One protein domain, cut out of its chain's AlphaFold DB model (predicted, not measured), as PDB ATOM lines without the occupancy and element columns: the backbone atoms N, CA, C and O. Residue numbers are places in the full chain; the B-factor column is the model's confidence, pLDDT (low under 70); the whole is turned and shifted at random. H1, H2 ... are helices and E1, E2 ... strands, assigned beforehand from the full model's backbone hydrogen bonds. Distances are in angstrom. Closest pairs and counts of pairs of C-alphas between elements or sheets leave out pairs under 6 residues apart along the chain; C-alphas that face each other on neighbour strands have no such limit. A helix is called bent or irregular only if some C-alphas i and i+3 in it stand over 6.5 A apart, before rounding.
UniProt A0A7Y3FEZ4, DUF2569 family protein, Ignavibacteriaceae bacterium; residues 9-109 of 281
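AT A GLANCE: This is residues 9 to 109 of the 281 residues of the protein "DUF2569 family protein" of Ignavibacteriaceae bacterium (UniProt A0A7Y3FEZ4). A small antiparallel sheet, in the order E1 E3 E2, has the long helix H2 over one face and H1 grazing it; residues 9 to 39 trail away as a long unnamed arm, and residues 74 to 79 stick out. Of 101 printed residues under half are in named elements, in the order E1 H1 E2 E3 H2, class mixed. The whole is loose, radius of gyration of the C-alphas 17.5 A, spanning 53 by 36 by 22 A.

HOW THE PARTS SIT: Look at E3, residues 85 to 90: N 87 is 2.9 A from O 43 of E1, residues 40 to 45, and N 88 is 2.8 A from O 67 of E2, residues 66 to 69, its hairpin partner. H2, residues 91 to 108, irregular with C-alphas 92 and 95 7.5 A apart, runs along the strands at a height over the sheet of 9.9 A. H1, residues 49 to 61, and H2 only just touch, with 3 pairs of C-alphas within 8 A, closest Ile 55 and Ile 101, 7.6 A, at a steep tilt of 48 degrees, opposite ways. E1, H1 and E2 form a split strand-helix-strand unit, two strands running the same way with E3 between them, its crossover right-handed. Every O i to N i+4 pair is within hydrogen-bond range in H1, and 10 of 14 in H2.

IN THESE COORDINATES: Find C-alpha 40 at (-20.240, -33.050, -25.880), where E1 begins; H2, 26.7 A long, ends at C-alpha 108, (-9.180, -11.632, -40.369).

THE WHOLE: The printed part has no cut; E2 to E3 is a long link, and pLDDT is under 70 at residues 32 to 38, 70 to 84 and 107 to 109.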
ATOM      1  N   GLN A   9     -29.801 -30.113  -8.096       88.25
ATOM      2  CA  GLN A   9     -31.038 -29.322  -8.176       88.25
ATOM      3  C   GLN A   9     -31.746 -29.543  -9.517       88.25
ATOM      4  O   GLN A   9     -31.139 -29.422 -10.579       88.25
ATOM      5  N   CYS A  10     -33.046 -29.839  -9.476       84.25
ATOM      6  CA  CYS A  10     -33.879 -29.982 -10.669       84.25
ATOM      7  C   CYS A  10     -34.008 -28.641 -11.412       84.25
ATOM      8  O   CYS A  10     -34.442 -27.651 -10.826       84.25
ATOM      9  N   SER A  11     -33.706 -28.621 -12.712       83.12
ATOM     10  CA  SER A  11     -33.758 -27.417 -13.556       83.12
ATOM     11  C   SER A  11     -35.159 -26.819 -13.715       83.12
ATOM     12  O   SER A  11     -35.282 -25.610 -13.885       83.12
ATOM     13  N   ASP A  12     -36.212 -27.640 -13.637       89.25
ATOM     14  CA  ASP A  12     -37.590 -27.178 -13.847       89.25
ATOM     15  C   ASP A  12     -38.243 -26.604 -12.586       89.25
ATOM     16  O   ASP A  12     -39.040 -25.672 -12.670       89.25
ATOM     17  N   CYS A  13     -37.949 -27.166 -11.408       91.38
ATOM     18  CA  CYS A  13     -38.630 -26.784 -10.163       91.38
ATOM     19  C   CYS A  13     -37.706 -26.368  -9.012       91.38
ATOM     20  O   CYS A  13     -38.202 -25.938  -7.972       91.38
ATOM     21  N   GLY A  14     -36.386 -26.503  -9.165       88.31
ATOM     22  CA  GLY A  14     -35.388 -26.121  -8.161       88.31
ATOM     23  C   GLY A  14     -35.287 -27.046  -6.943       88.31
ATOM     24  O   GLY A  14     -34.544 -26.737  -6.017       88.31
ATOM     25  N   ALA A  15     -36.021 -28.164  -6.904       91.25
ATOM     26  CA  ALA A  15     -35.947 -29.112  -5.791       91.25
ATOM     27  C   ALA A  15     -34.605 -29.864  -5.786       91.25
ATOM     28  O   ALA A  15     -34.127 -30.249  -6.855       91.25
ATOM     29  N   SER A  16     -34.035 -30.110  -4.602       90.00
ATOM     30  CA  SER A  16     -32.898 -31.025  -4.431       90.00
ATOM     31  C   SER A  16     -33.342 -32.466  -4.679       90.00
ATOM     32  O   SER A  16     -34.380 -32.897  -4.171       90.00
ATOM     33  N   VAL A  17     -32.569 -33.205  -5.468       91.56
ATOM     34  CA  VAL A  17     -32.866 -34.569  -5.894       91.56
ATOM     35  C   VAL A  17     -31.620 -35.447  -5.736       91.56
ATOM     36  O   VAL A  17     -30.501 -35.009  -6.013       91.56
ATOM     37  N   GLN A  18     -31.821 -36.688  -5.282       88.12
ATOM     38  CA  GLN A  18     -30.771 -37.704  -5.205       88.12
ATOM     39  C   GLN A  18     -30.400 -38.218  -6.604       88.12
ATOM     40  O   GLN A  18     -31.238 -38.302  -7.506       88.12
ATOM     41  N   SER A  19     -29.122 -38.553  -6.771       77.69
ATOM     42  CA  SER A  19     -28.492 -38.884  -8.053       77.69
ATOM     43  C   SER A  19     -28.992 -40.168  -8.723       77.69
ATOM     44  O   SER A  19     -28.679 -40.410  -9.885       77.69
ATOM     45  N   ASP A  20     -29.771 -40.987  -8.019       83.06
ATOM     46  CA  ASP A  20     -30.280 -42.283  -8.470       83.06
ATOM     47  C   ASP A  20     -31.723 -42.240  -9.006       83.06
ATOM     48  O   ASP A  20     -32.249 -43.261  -9.451       83.06
ATOM     49  N   THR A  21     -32.377 -41.075  -9.001       85.38
ATOM     50  CA  THR A  21     -33.774 -40.953  -9.446       85.38
ATOM     51  C   THR A  21     -33.889 -40.505 -10.908       85.38
ATOM     52  O   THR A  21     -33.379 -39.465 -11.308       85.38
ATOM     53  N   GLU A  22     -34.608 -41.281 -11.728       87.31
ATOM     54  CA  GLU A  22     -34.810 -40.990 -13.165       87.31
ATOM     55  C   GLU A  22     -35.761 -39.806 -13.420       87.31
ATOM     56  O   GLU A  22     -35.747 -39.190 -14.487       87.31
ATOM     57  N   LYS A  23     -36.622 -39.480 -12.451       92.00
ATOM     58  CA  LYS A  23     -37.614 -38.404 -12.554       92.00
ATOM     59  C   LYS A  23     -37.634 -37.586 -11.283       92.00
ATOM     60  O   LYS A  23     -37.601 -38.145 -10.188       92.00
ATOM     61  N   CYS A  24     -37.770 -36.271 -11.427       90.12
ATOM     62  CA  CYS A  24     -37.903 -35.396 -10.276       90.12
ATOM     63  C   CYS A  24     -39.175 -35.768  -9.489       90.12
ATOM     64  O   CYS A  24     -40.272 -35.699 -10.051       90.12
ATOM     65  N   PRO A  25     -39.073 -36.108  -8.193       91.38
ATOM     66  CA  PRO A  25     -40.233 -36.493  -7.391       91.38
ATOM     67  C   PRO A  25     -41.216 -35.336  -7.172       91.38
ATOM     68  O   PRO A  25     -42.380 -35.574  -6.862       91.38
ATOM     69  N   ASN A  26     -40.763 -34.088  -7.337       94.44
ATOM     70  CA  ASN A  26     -41.586 -32.903  -7.117       94.44
ATOM     71  C   ASN A  26     -42.392 -32.494  -8.363       94.44
ATOM     72  O   ASN A  26     -43.581 -32.209  -8.253       94.44
ATOM     73  N   CYS A  27     -41.776 -32.464  -9.551       93.12
ATOM     74  CA  CYS A  27     -42.434 -31.984 -10.777       93.12
ATOM     75  C   CYS A  27     -42.675 -33.061 -11.848       93.12
ATOM     76  O   CYS A  27     -43.382 -32.798 -12.818       93.12
ATOM     77  N   GLY A  28     -42.106 -34.261 -11.700       90.31
ATOM     78  CA  GLY A  28     -42.242 -35.350 -12.671       90.31
ATOM     79  C   GLY A  28     -41.424 -35.183 -13.956       90.31
ATOM     80  O   GLY A  28     -41.554 -36.017 -14.854       90.31
ATOM     81  N   ALA A  29     -40.587 -34.144 -14.053       87.50
ATOM     82  CA  ALA A  29     -39.663 -33.960 -15.168       87.50
ATOM     83  C   ALA A  29     -38.653 -35.114 -15.246       87.50
ATOM     84  O   ALA A  29     -38.176 -35.597 -14.213       87.50
ATOM     85  N   SER A  30     -38.347 -35.561 -16.465       84.88
ATOM     86  CA  SER A  30     -37.322 -36.576 -16.709       84.88
ATOM     87  C   SER A  30     -35.948 -35.963 -16.467       84.88
ATOM     88  O   SER A  30     -35.601 -34.973 -17.104       84.88
ATOM     89  N   LEU A  31     -35.170 -36.534 -15.548       74.75
ATOM     90  CA  LEU A  31     -33.807 -36.069 -15.268       74.75
ATOM     91  C   LEU A  31     -32.800 -36.608 -16.298       74.75
ATOM     92  O   LEU A  31     -31.667 -36.148 -16.343       74.75
ATOM     93  N   GLU A  32     -33.221 -37.521 -17.181       64.06
ATOM     94  CA  GLU A  32     -32.387 -38.065 -18.263       64.06
ATOM     95  C   GLU A  32     -31.963 -37.032 -19.322       64.06
ATOM     96  O   GLU A  32     -31.034 -37.300 -20.089       64.06
ATOM     97  N   ASP A  33     -32.592 -35.853 -19.351       56.44
ATOM     98  CA  ASP A  33     -32.239 -34.777 -20.283       56.44
ATOM     99  C   ASP A  33     -31.060 -33.916 -19.793       56.44
ATOM    100  O   ASP A  33     -30.593 -33.030 -20.517       56.44
ATOM    101  N   SER A  34     -30.504 -34.191 -18.604       55.91
ATOM    102  CA  SER A  34     -29.209 -33.630 -18.218       55.91
ATOM    103  C   SER A  34     -28.120 -34.235 -19.113       55.91
ATOM    104  O   SER A  34     -27.721 -35.386 -18.934       55.91
ATOM    105  N   PHE A  35     -27.704 -33.461 -20.118       54.44
ATOM    106  CA  PHE A  35     -26.650 -33.725 -21.103       54.44
ATOM    107  C   PHE A  35     -25.676 -34.841 -20.694       54.44
ATOM    108  O   PHE A  35     -24.760 -34.618 -19.906       54.44
ATOM    109  N   LYS A  36     -25.826 -36.039 -21.274       58.41
ATOM    110  CA  LYS A  36     -24.798 -37.083 -21.163       58.41
ATOM    111  C   LYS A  36     -23.479 -36.510 -21.686       58.41
ATOM    112  O   LYS A  36     -23.394 -36.180 -22.873       58.41
ATOM    113  N   GLU A  37     -22.468 -36.402 -20.822       59.91
ATOM    114  CA  GLU A  37     -21.140 -35.856 -21.155       59.91
ATOM    115  C   GLU A  37     -20.544 -36.496 -22.425       59.91
ATOM    116  O   GLU A  37     -19.876 -35.829 -23.215       59.91
ATOM    117  N   ASP A  38     -20.903 -37.752 -22.705       64.25
ATOM    118  CA  ASP A  38     -20.515 -38.509 -23.899       64.25
ATOM    119  C   ASP A  38     -20.918 -37.869 -25.241       64.25
ATOM    120  O   ASP A  38     -20.384 -38.251 -26.290       64.25
ATOM    121  N   GLN A  39     -21.847 -36.908 -25.261       78.38
ATOM    122  CA  GLN A  39     -22.296 -36.234 -26.486       78.38
ATOM    123  C   GLN A  39     -21.679 -34.851 -26.707       78.38
ATOM    124  O   GLN A  39     -21.880 -34.267 -27.777       78.38
ATOM    125  N   LEU A  40     -20.908 -34.338 -25.750       83.06
ATOM    126  CA  LEU A  40     -20.240 -33.050 -25.880       83.06
ATOM    127  C   LEU A  40     -18.848 -33.226 -26.491       83.06
ATOM    128  O   LEU A  40     -18.190 -34.262 -26.378       83.06
ATOM    129  N   THR A  41     -18.401 -32.220 -27.229       86.12
ATOM    130  CA  THR A  41     -17.035 -32.129 -27.739       86.12
ATOM    131  C   THR A  41     -16.483 -30.753 -27.444       86.12
ATOM    132  O   THR A  41     -17.180 -29.746 -27.554       86.12
ATOM    133  N   LYS A  42     -15.216 -30.753 -27.046       88.75
ATOM    134  CA  LYS A  42     -14.446 -29.580 -26.670       88.75
ATOM    135  C   LYS A  42     -13.773 -28.992 -27.907       88.75
ATOM    136  O   LYS A  42     -12.972 -29.675 -28.542       88.75
ATOM    137  N   ILE A  43     -14.077 -27.738 -28.227       87.81
ATOM    138  CA  ILE A  43     -13.452 -26.985 -29.319       87.81
ATOM    139  C   ILE A  43     -12.665 -25.813 -28.709       87.81
ATOM    140  O   ILE A  43     -13.261 -24.996 -28.002       87.81
ATOM    141  N   PRO A  44     -11.341 -25.721 -28.928       82.88
ATOM    142  CA  PRO A  44     -10.559 -24.574 -28.482       82.88
ATOM    143  C   PRO A  44     -10.864 -23.348 -29.356       82.88
ATOM    144  O   PRO A  44     -10.806 -23.427 -30.582       82.88
ATOM    145  N   ILE A  45     -11.154 -22.213 -28.723       85.75
ATOM    146  CA  ILE A  45     -11.401 -20.909 -29.353       85.75
ATOM    147  C   ILE A  45     -10.438 -19.850 -28.784       85.75
ATOM    148  O   ILE A  45      -9.925 -20.014 -27.668       85.75
ATOM    149  N   PRO A  46     -10.137 -18.773 -29.534       79.88
ATOM    150  CA  PRO A  46      -9.282 -17.693 -29.051       79.88
ATOM    151  C   PRO A  46      -9.883 -17.026 -27.813       79.88
ATOM    152  O   PRO A  46     -11.096 -16.985 -27.613       79.88
ATOM    153  N   SER A  47      -9.010 -16.483 -26.973       79.62
ATOM    154  CA  SER A  47      -9.362 -15.860 -25.693       79.62
ATOM    155  C   SER A  47      -9.631 -14.355 -25.778       79.62
ATOM    156  O   SER A  47      -9.879 -13.722 -24.753       79.62
ATOM    157  N   ASN A  48      -9.591 -13.763 -26.974       81.12
ATOM    158  CA  ASN A  48      -9.855 -12.342 -27.159       81.12
ATOM    159  C   ASN A  48     -11.335 -12.024 -26.842       81.12
ATOM    160  O   ASN A  48     -12.232 -12.630 -27.433       81.12
ATOM    161  N   PRO A  49     -11.623 -11.087 -25.918       81.00
ATOM    162  CA  PRO A  49     -12.989 -10.791 -25.484       81.00
ATOM    163  C   PRO A  49     -13.902 -10.298 -26.613       81.00
ATOM    164  O   PRO A  49     -15.092 -10.618 -26.604       81.00
ATOM    165  N   SER A  50     -13.358  -9.559 -27.585       83.69
ATOM    166  CA  SER A  50     -14.121  -9.087 -28.745       83.69
ATOM    167  C   SER A  50     -14.616 -10.266 -29.583       83.69
ATOM    168  O   SER A  50     -15.812 -10.373 -29.853       83.69
ATOM    169  N   ASP A  51     -13.727 -11.212 -29.881       87.81
ATOM    170  CA  ASP A  51     -14.023 -12.382 -30.715       87.81
ATOM    171  C   ASP A  51     -15.018 -13.311 -30.014       87.81
ATOM    172  O   ASP A  51     -15.955 -13.811 -30.632       87.81
ATOM    173  N   LEU A  52     -14.892 -13.471 -28.689       87.75
ATOM    174  CA  LEU A  52     -15.831 -14.257 -27.886       87.75
ATOM    175  C   LEU A  52     -17.257 -13.701 -27.936       87.75
ATOM    176  O   LEU A  52     -18.208 -14.480 -27.985       87.75
ATOM    177  N   SER A  53     -17.423 -12.376 -27.918       89.12
ATOM    178  CA  SER A  53     -18.753 -11.763 -28.008       89.12
ATOM    179  C   SER A  53     -19.405 -12.009 -29.374       89.12
ATOM    180  O   SER A  53     -20.582 -12.368 -29.435       89.12
ATOM    181  N   THR A  54     -18.618 -11.934 -30.450       91.25
ATOM    182  CA  THR A  54     -19.087 -12.198 -31.813       91.25
ATOM    183  C   THR A  54     -19.423 -13.673 -32.009       91.25
ATOM    184  O   THR A  54     -20.507 -13.995 -32.494       91.25
ATOM    185  N   ILE A  55     -18.558 -14.582 -31.548       90.75
ATOM    186  CA  ILE A  55     -18.800 -16.031 -31.608       90.75
ATOM    187  C   ILE A  55     -20.083 -16.394 -30.847       90.75
ATOM    188  O   ILE A  55     -20.896 -17.148 -31.374       90.75
ATOM    189  N   ARG A  56     -20.317 -15.824 -29.655       93.44
ATOM    190  CA  ARG A  56     -21.575 -16.026 -28.909       93.44
ATOM    191  C   ARG A  56     -22.788 -15.596 -29.725       93.44
ATOM    192  O   ARG A  56     -23.707 -16.390 -29.888       93.44
ATOM    193  N   SER A  57     -22.750 -14.394 -30.304       94.25
ATOM    194  CA  SER A  57     -23.867 -13.891 -31.111       94.25
ATOM    195  C   SER A  57     -24.169 -14.775 -32.329       94.25
ATOM    196  O   SER A  57     -25.334 -15.046 -32.607       94.25
ATOM    197  N   LEU A  58     -23.134 -15.305 -32.993       93.75
ATOM    198  CA  LEU A  58     -23.286 -16.204 -34.141       93.75
ATOM    199  C   LEU A  58     -23.855 -17.571 -33.736       93.75
ATOM    200  O   LEU A  58     -24.662 -18.149 -34.468       93.75
ATOM    201  N   LEU A  59     -23.458 -18.100 -32.577       94.75
ATOM    202  CA  LEU A  59     -24.005 -19.353 -32.051       94.75
ATOM    203  C   LEU A  59     -25.477 -19.193 -31.640       94.75
ATOM    204  O   LEU A  59     -26.292 -20.064 -31.960       94.75
ATOM    205  N   ASP A  60     -25.817 -18.070 -31.005       94.56
ATOM    206  CA  ASP A  60     -27.183 -17.739 -30.592       94.56
ATOM    207  C   ASP A  60     -28.108 -17.557 -31.811       94.56
ATOM    208  O   ASP A  60     -29.216 -18.099 -31.837       94.56
ATOM    209  N   GLU A  61     -27.640 -16.873 -32.862       95.81
ATOM    210  CA  GLU A  61     -28.383 -16.687 -34.119       95.81
ATOM    211  C   GLU A  61     -28.711 -18.028 -34.798       95.81
ATOM    212  O   GLU A  61     -29.818 -18.232 -35.306       95.81
ATOM    213  N   ASN A  62     -27.784 -18.986 -34.729       94.44
ATOM    214  CA  ASN A  62     -27.961 -20.336 -35.263       94.44
ATOM    215  C   ASN A  62     -28.689 -21.295 -34.300       94.44
ATOM    216  O   ASN A  62     -28.852 -22.476 -34.624       94.44
ATOM    217  N   LYS A  63     -29.152 -20.808 -33.137       95.69
ATOM    218  CA  LYS A  63     -29.832 -21.595 -32.090       95.69
ATOM    219  C   LYS A  63     -29.020 -22.819 -31.645       95.69
ATOM    220  O   LYS A  63     -29.571 -23.906 -31.447       95.69
ATOM    221  N   ILE A  64     -27.701 -22.666 -31.542       94.19
ATOM    222  CA  ILE A  64     -26.798 -23.729 -31.096       94.19
ATOM    223  C   ILE A  64     -26.641 -23.598 -29.584       94.19
ATOM    224  O   ILE A  64     -26.145 -22.592 -29.100       94.19
ATOM    225  N   GLU A  65     -27.040 -24.620 -28.832       92.75
ATOM    226  CA  GLU A  65     -26.741 -24.690 -27.399       92.75
ATOM    227  C   GLU A  65     -25.243 -24.937 -27.188       92.75
ATOM    228  O   GLU A  65     -24.674 -25.883 -27.746       92.75
ATOM    229  N   TYR A  66     -24.613 -24.096 -26.371       92.81
ATOM    230  CA  TYR A  66     -23.200 -24.190 -26.025       92.81
ATOM    231  C   TYR A  66     -22.978 -23.911 -24.539       92.81
ATOM    232  O   TYR A  66     -23.758 -23.214 -23.893       92.81
ATOM    233  N   SER A  67     -21.867 -24.416 -24.012       90.19
ATOM    234  CA  SER A  67     -21.334 -24.014 -22.712       90.19
ATOM    235  C   SER A  67     -19.894 -23.547 -22.890       90.19
ATOM    236  O   SER A  67     -19.089 -24.219 -23.536       90.19
ATOM    237  N   ILE A  68     -19.574 -22.367 -22.360       88.06
ATOM    238  CA  ILE A  68     -18.204 -21.852 -22.348       88.06
ATOM    239  C   ILE A  68     -17.667 -22.060 -20.949       88.06
ATOM    240  O   ILE A  68     -18.113 -21.413 -20.003       88.06
ATOM    241  N   ASP A  69     -16.668 -22.925 -20.849       82.00
ATOM    242  CA  ASP A  69     -15.905 -23.075 -19.625       82.00
ATOM    243  C   ASP A  69     -14.933 -21.896 -19.522       82.00
ATOM    244  O   ASP A  69     -13.796 -21.930 -20.005       82.00
ATOM    245  N   GLN A  70     -15.428 -20.801 -18.942       67.69
ATOM    246  CA  GLN A  70     -14.585 -19.731 -18.436       67.69
ATOM    247  C   GLN A  70     -14.003 -20.209 -17.114       67.69
ATOM    248  O   GLN A  70     -14.400 -19.741 -16.052       67.69
ATOM    249  N   ASN A  71     -13.073 -21.159 -17.182       59.12
ATOM    250  CA  ASN A  71     -12.231 -21.479 -16.048       59.12
ATOM    251  C   ASN A  71     -11.510 -20.180 -15.663       59.12
ATOM    252  O   ASN A  71     -10.534 -19.772 -16.297       59.12
ATOM    253  N   SER A  72     -12.066 -19.480 -14.674       45.97
ATOM    254  CA  SER A  72     -11.599 -18.201 -14.164       45.97
ATOM    255  C   SER A  72     -10.353 -18.448 -13.323       45.97
ATOM    256  O   SER A  72     -10.370 -18.312 -12.103       45.97
ATOM    257  N   MET A  73      -9.271 -18.896 -13.956       46.47
ATOM    258  CA  MET A  73      -7.975 -18.931 -13.299       46.47
ATOM    259  C   MET A  73      -7.326 -17.559 -13.394       46.47
ATOM    260  O   MET A  73      -7.345 -16.902 -14.436       46.47
ATOM    261  N   GLY A  74      -6.809 -17.135 -12.241       47.38
ATOM    262  CA  GLY A  74      -6.314 -15.796 -11.977       47.38
ATOM    263  C   GLY A  74      -5.345 -15.284 -13.034       47.38
ATOM    264  O   GLY A  74      -4.514 -16.009 -13.583       47.38
ATOM    265  N   SER A  75      -5.452 -13.985 -13.284       47.69
ATOM    266  CA  SER A  75      -4.480 -13.244 -14.069       47.69
ATOM    267  C   SER A  75      -3.082 -13.412 -13.477       47.69
ATOM    268  O   SER A  75      -2.877 -13.148 -12.292       47.69
ATOM    269  N   VAL A  76      -2.104 -13.752 -14.305       40.38
ATOM    270  CA  VAL A  76      -0.693 -13.633 -13.932       40.38
ATOM    271  C   VAL A  76      -0.274 -12.209 -14.312       40.38
ATOM    272  O   VAL A  76      -0.291 -11.846 -15.485       40.38
ATOM    273  N   PHE A  77       0.020 -11.370 -13.313       43.59
ATOM    274  CA  PHE A  77       0.327  -9.931 -13.461       43.59
ATOM    275  C   PHE A  77      -0.807  -9.041 -14.006       43.59
ATOM    276  O   PHE A  77      -0.533  -8.027 -14.645       43.59
ATOM    277  N   GLY A  78      -2.080  -9.400 -13.803       46.72
ATOM    278  CA  GLY A  78      -3.199  -8.631 -14.377       46.72
ATOM    279  C   GLY A  78      -3.283  -8.714 -15.909       46.72
ATOM    280  O   GLY A  78      -4.103  -8.028 -16.516       46.72
ATOM    281  N   LEU A  79      -2.454  -9.555 -16.535       40.38
ATOM    282  CA  LEU A  79      -2.470  -9.817 -17.966       40.38
ATOM    283  C   LEU A  79      -3.148 -11.173 -18.214       40.38
ATOM    284  O   LEU A  79      -2.783 -12.165 -17.571       40.38
ATOM    285  N   PRO A  80      -4.136 -11.250 -19.123       48.56
ATOM    286  CA  PRO A  80      -4.728 -12.519 -19.510       48.56
ATOM    287  C   PRO A  80      -3.671 -13.316 -20.280       48.56
ATOM    288  O   PRO A  80      -3.397 -13.042 -21.448       48.56
ATOM    289  N   ILE A  81      -3.040 -14.296 -19.630       55.91
ATOM    290  CA  ILE A  81      -2.282 -15.314 -20.360       55.91
ATOM    291  C   ILE A  81      -3.329 -16.094 -21.149       55.91
ATOM    292  O   ILE A  81      -4.131 -16.822 -20.568       55.91
ATOM    293  N   GLY A  82      -3.364 -15.857 -22.460       51.19
ATOM    294  CA  GLY A  82      -4.355 -16.405 -23.375       51.19
ATOM    295  C   GLY A  82      -4.241 -17.918 -23.487       51.19
ATOM    296  O   GLY A  82      -3.684 -18.442 -24.445       51.19
ATOM    297  N   HIS A  83      -4.783 -18.640 -22.514       61.72
ATOM    298  CA  HIS A  83      -5.147 -20.027 -22.726       61.72
ATOM    299  C   HIS A  83      -6.344 -20.071 -23.682       61.72
ATOM    300  O   HIS A  83      -7.185 -19.166 -23.648       61.72
ATOM    301  N   PRO A  84      -6.420 -21.077 -24.567       64.44
ATOM    302  CA  PRO A  84      -7.585 -21.244 -25.418       64.44
ATOM    303  C   PRO A  84      -8.815 -21.439 -24.528       64.44
ATOM    304  O   PRO A  84      -8.825 -22.295 -23.636       64.44
ATOM    305  N   VAL A  85      -9.837 -20.620 -24.760       81.19
ATOM    306  CA  VAL A  85     -11.144 -20.802 -24.131       81.19
ATOM    307  C   VAL A  85     -11.756 -22.052 -24.745       81.19
ATOM    308  O   VAL A  85     -11.594 -22.316 -25.934       81.19
ATOM    309  N   ASN A  86     -12.416 -22.866 -23.932       85.75
ATOM    310  CA  ASN A  86     -12.969 -24.126 -24.398       85.75
ATOM    311  C   ASN A  86     -14.479 -24.004 -24.549       85.75
ATOM    312  O   ASN A  86     -15.191 -23.712 -23.588       85.75
ATOM    313  N   LEU A  87     -14.944 -24.234 -25.772       90.62
ATOM    314  CA  LEU A  87     -16.349 -24.244 -26.132       90.62
ATOM    315  C   LEU A  87     -16.837 -25.694 -26.172       90.62
ATOM    316  O   LEU A  87     -16.291 -26.520 -26.907       90.62
ATOM    317  N   TRP A  88     -17.847 -26.005 -25.369       89.81
ATOM    318  CA  TRP A  88     -18.473 -27.322 -25.311       89.81
ATOM    319  C   TRP A  88     -19.759 -27.315 -26.127       89.81
ATOM    320  O   TRP A  88     -20.655 -26.508 -25.876       89.81
ATOM    321  N   ILE A  89     -19.834 -28.204 -27.120       91.81
ATOM    322  CA  ILE A  89     -20.937 -28.255 -28.091       91.81
ATOM    323  C   ILE A  89     -21.326 -29.706 -28.347       91.81
ATOM    324  O   ILE A  89     -20.483 -30.605 -28.285       91.81
ATOM    325  N   ARG A  90     -22.600 -29.944 -28.673       89.31
ATOM    326  CA  ARG A  90     -23.074 -31.263 -29.104       89.31
ATOM    327  C   ARG A  90     -22.378 -31.734 -30.388       89.31
ATOM    328  O   ARG A  90     -22.176 -30.971 -31.337       89.31
ATOM    329  N   LYS A  91     -22.035 -33.027 -30.424       88.06
ATOM    330  CA  LYS A  91     -21.293 -33.675 -31.521       88.06
ATOM    331  C   LYS A  91     -21.931 -33.509 -32.902       88.06
ATOM    332  O   LYS A  91     -21.218 -33.404 -33.899       88.06
ATOM    333  N   ASP A  92     -23.256 -33.463 -32.972       90.25
ATOM    334  CA  ASP A  92     -24.016 -33.314 -34.214       90.25
ATOM    335  C   ASP A  92     -23.861 -31.924 -34.857       90.25
ATOM    336  O   ASP A  92     -24.021 -31.789 -36.072       90.25
ATOM    337  N   LYS A  93     -23.493 -30.899 -34.076       93.31
ATOM    338  CA  LYS A  93     -23.345 -29.509 -34.541       93.31
ATOM    339  C   LYS A  93     -21.907 -29.078 -34.823       93.31
ATOM    340  O   LYS A  93     -21.707 -27.986 -35.349       93.31
ATOM    341  N   ILE A  94     -20.912 -29.933 -34.569       89.94
ATOM    342  CA  ILE A  94     -19.483 -29.603 -34.748       89.94
ATOM    343  C   ILE A  94     -19.181 -29.081 -36.157       89.94
ATOM    344  O   ILE A  94     -18.432 -28.122 -36.310       89.94
ATOM    345  N   LYS A  95     -19.764 -29.694 -37.197       93.00
ATOM    346  CA  LYS A  95     -19.502 -29.293 -38.591       93.00
ATOM    347  C   LYS A  95     -19.932 -27.853 -38.864       93.00
ATOM    348  O   LYS A  95     -19.160 -27.101 -39.442       93.00
ATOM    349  N   VAL A  96     -21.124 -27.485 -38.396       94.19
ATOM    350  CA  VAL A  96     -21.690 -26.141 -38.569       94.19
ATOM    351  C   VAL A  96     -20.863 -25.120 -37.792       94.19
ATOM    352  O   VAL A  96     -20.526 -24.069 -38.320       94.19
ATOM    353  N   VAL A  97     -20.464 -25.451 -36.562       91.94
ATOM    354  CA  VAL A  97     -19.651 -24.540 -35.747       91.94
ATOM    355  C   VAL A  97     -18.262 -24.332 -36.343       91.94
ATOM    356  O   VAL A  97     -17.796 -23.199 -36.392       91.94
ATOM    357  N   ASN A  98     -17.613 -25.382 -36.850       89.44
ATOM    358  CA  ASN A  98     -16.320 -25.235 -37.517       89.44
ATOM    359  C   ASN A  98     -16.422 -24.373 -38.783       89.44
ATOM    360  O   ASN A  98     -15.511 -23.600 -39.057       89.44
ATOM    361  N   GLU A  99     -17.516 -24.475 -39.540       92.75
ATOM    362  CA  GLU A  99     -17.756 -23.630 -40.715       92.75
ATOM    363  C   GLU A  99     -17.919 -22.153 -40.321       92.75
ATOM    364  O   GLU A  99     -17.261 -21.290 -40.899       92.75
ATOM    365  N   ILE A 100     -18.695 -21.871 -39.267       90.88
ATOM    366  CA  ILE A 100     -18.862 -20.518 -38.715       90.88
ATOM    367  C   ILE A 100     -17.513 -19.957 -38.242       90.88
ATOM    368  O   ILE A 100     -17.131 -18.857 -38.637       90.88
ATOM    369  N   ILE A 101     -16.769 -20.724 -37.441       88.06
ATOM    370  CA  ILE A 101     -15.476 -20.302 -36.887       88.06
ATOM    371  C   ILE A 101     -14.458 -20.045 -38.006       88.06
ATOM    372  O   ILE A 101     -13.778 -19.021 -37.995       88.06
ATOM    373  N   ASN A 102     -14.369 -20.932 -38.998       87.88
ATOM    374  CA  ASN A 102     -13.438 -20.758 -40.112       87.88
ATOM    375  C   ASN A 102     -13.810 -19.549 -40.981       87.88
ATOM    376  O   ASN A 102     -12.920 -18.793 -41.359       87.88
ATOM    377  N   SER A 103     -15.104 -19.319 -41.236       88.06
ATOM    378  CA  SER A 103     -15.556 -18.141 -41.991       88.06
ATOM    379  C   SER A 103     -15.215 -16.821 -41.291       88.06
ATOM    380  O   SER A 103     -14.920 -15.829 -41.956       88.06
ATOM    381  N   PHE A 104     -15.197 -16.822 -39.954       85.31
ATOM    382  CA  PHE A 104     -14.794 -15.672 -39.151       85.31
ATOM    383  C   PHE A 104     -13.287 -15.403 -39.273       85.31
ATOM    384  O   PHE A 104     -12.879 -14.281 -39.565       85.31
ATOM    385  N   PHE A 105     -12.447 -16.436 -39.145       80.81
ATOM    386  CA  PHE A 105     -10.993 -16.265 -39.233       80.81
ATOM    387  C   PHE A 105     -10.470 -16.012 -40.646       80.81
ATOM    388  O   PHE A 105      -9.460 -15.325 -40.802       80.81
ATOM    389  N   GLU A 106     -11.132 -16.522 -41.686       79.00
ATOM    390  CA  GLU A 106     -10.755 -16.223 -43.073       79.00
ATOM    391  C   GLU A 106     -10.906 -14.732 -43.409       79.00
ATOM    392  O   GLU A 106     -10.156 -14.221 -44.240       79.00
ATOM    393  N   GLN A 107     -11.807 -14.010 -42.735       68.62
ATOM    394  CA  GLN A 107     -11.942 -12.559 -42.904       68.62
ATOM    395  C   GLN A 107     -10.834 -11.761 -42.201       68.62
ATOM    396  O   GLN A 107     -10.528 -10.647 -42.628       68.62
ATOM    397  N   GLU A 108     -10.205 -12.319 -41.166       61.41
ATOM    398  CA  GLU A 108      -9.180 -11.632 -40.369       61.41
ATOM    399  C   GLU A 108      -7.748 -11.888 -40.885       61.41
ATOM    400  O   GLU A 108      -6.832 -11.104 -40.641       61.41
ATOM    401  N   ASN A 109      -7.545 -12.941 -41.684       46.22
ATOM    402  CA  ASN A 109      -6.226 -13.385 -42.149       46.22
ATOM    403  C   ASN A 109      -5.759 -12.726 -43.468       46.22
ATOM    404  O   ASN A 109      -5.213 -13.383 -44.356       46.22
TER     405      ASN A 109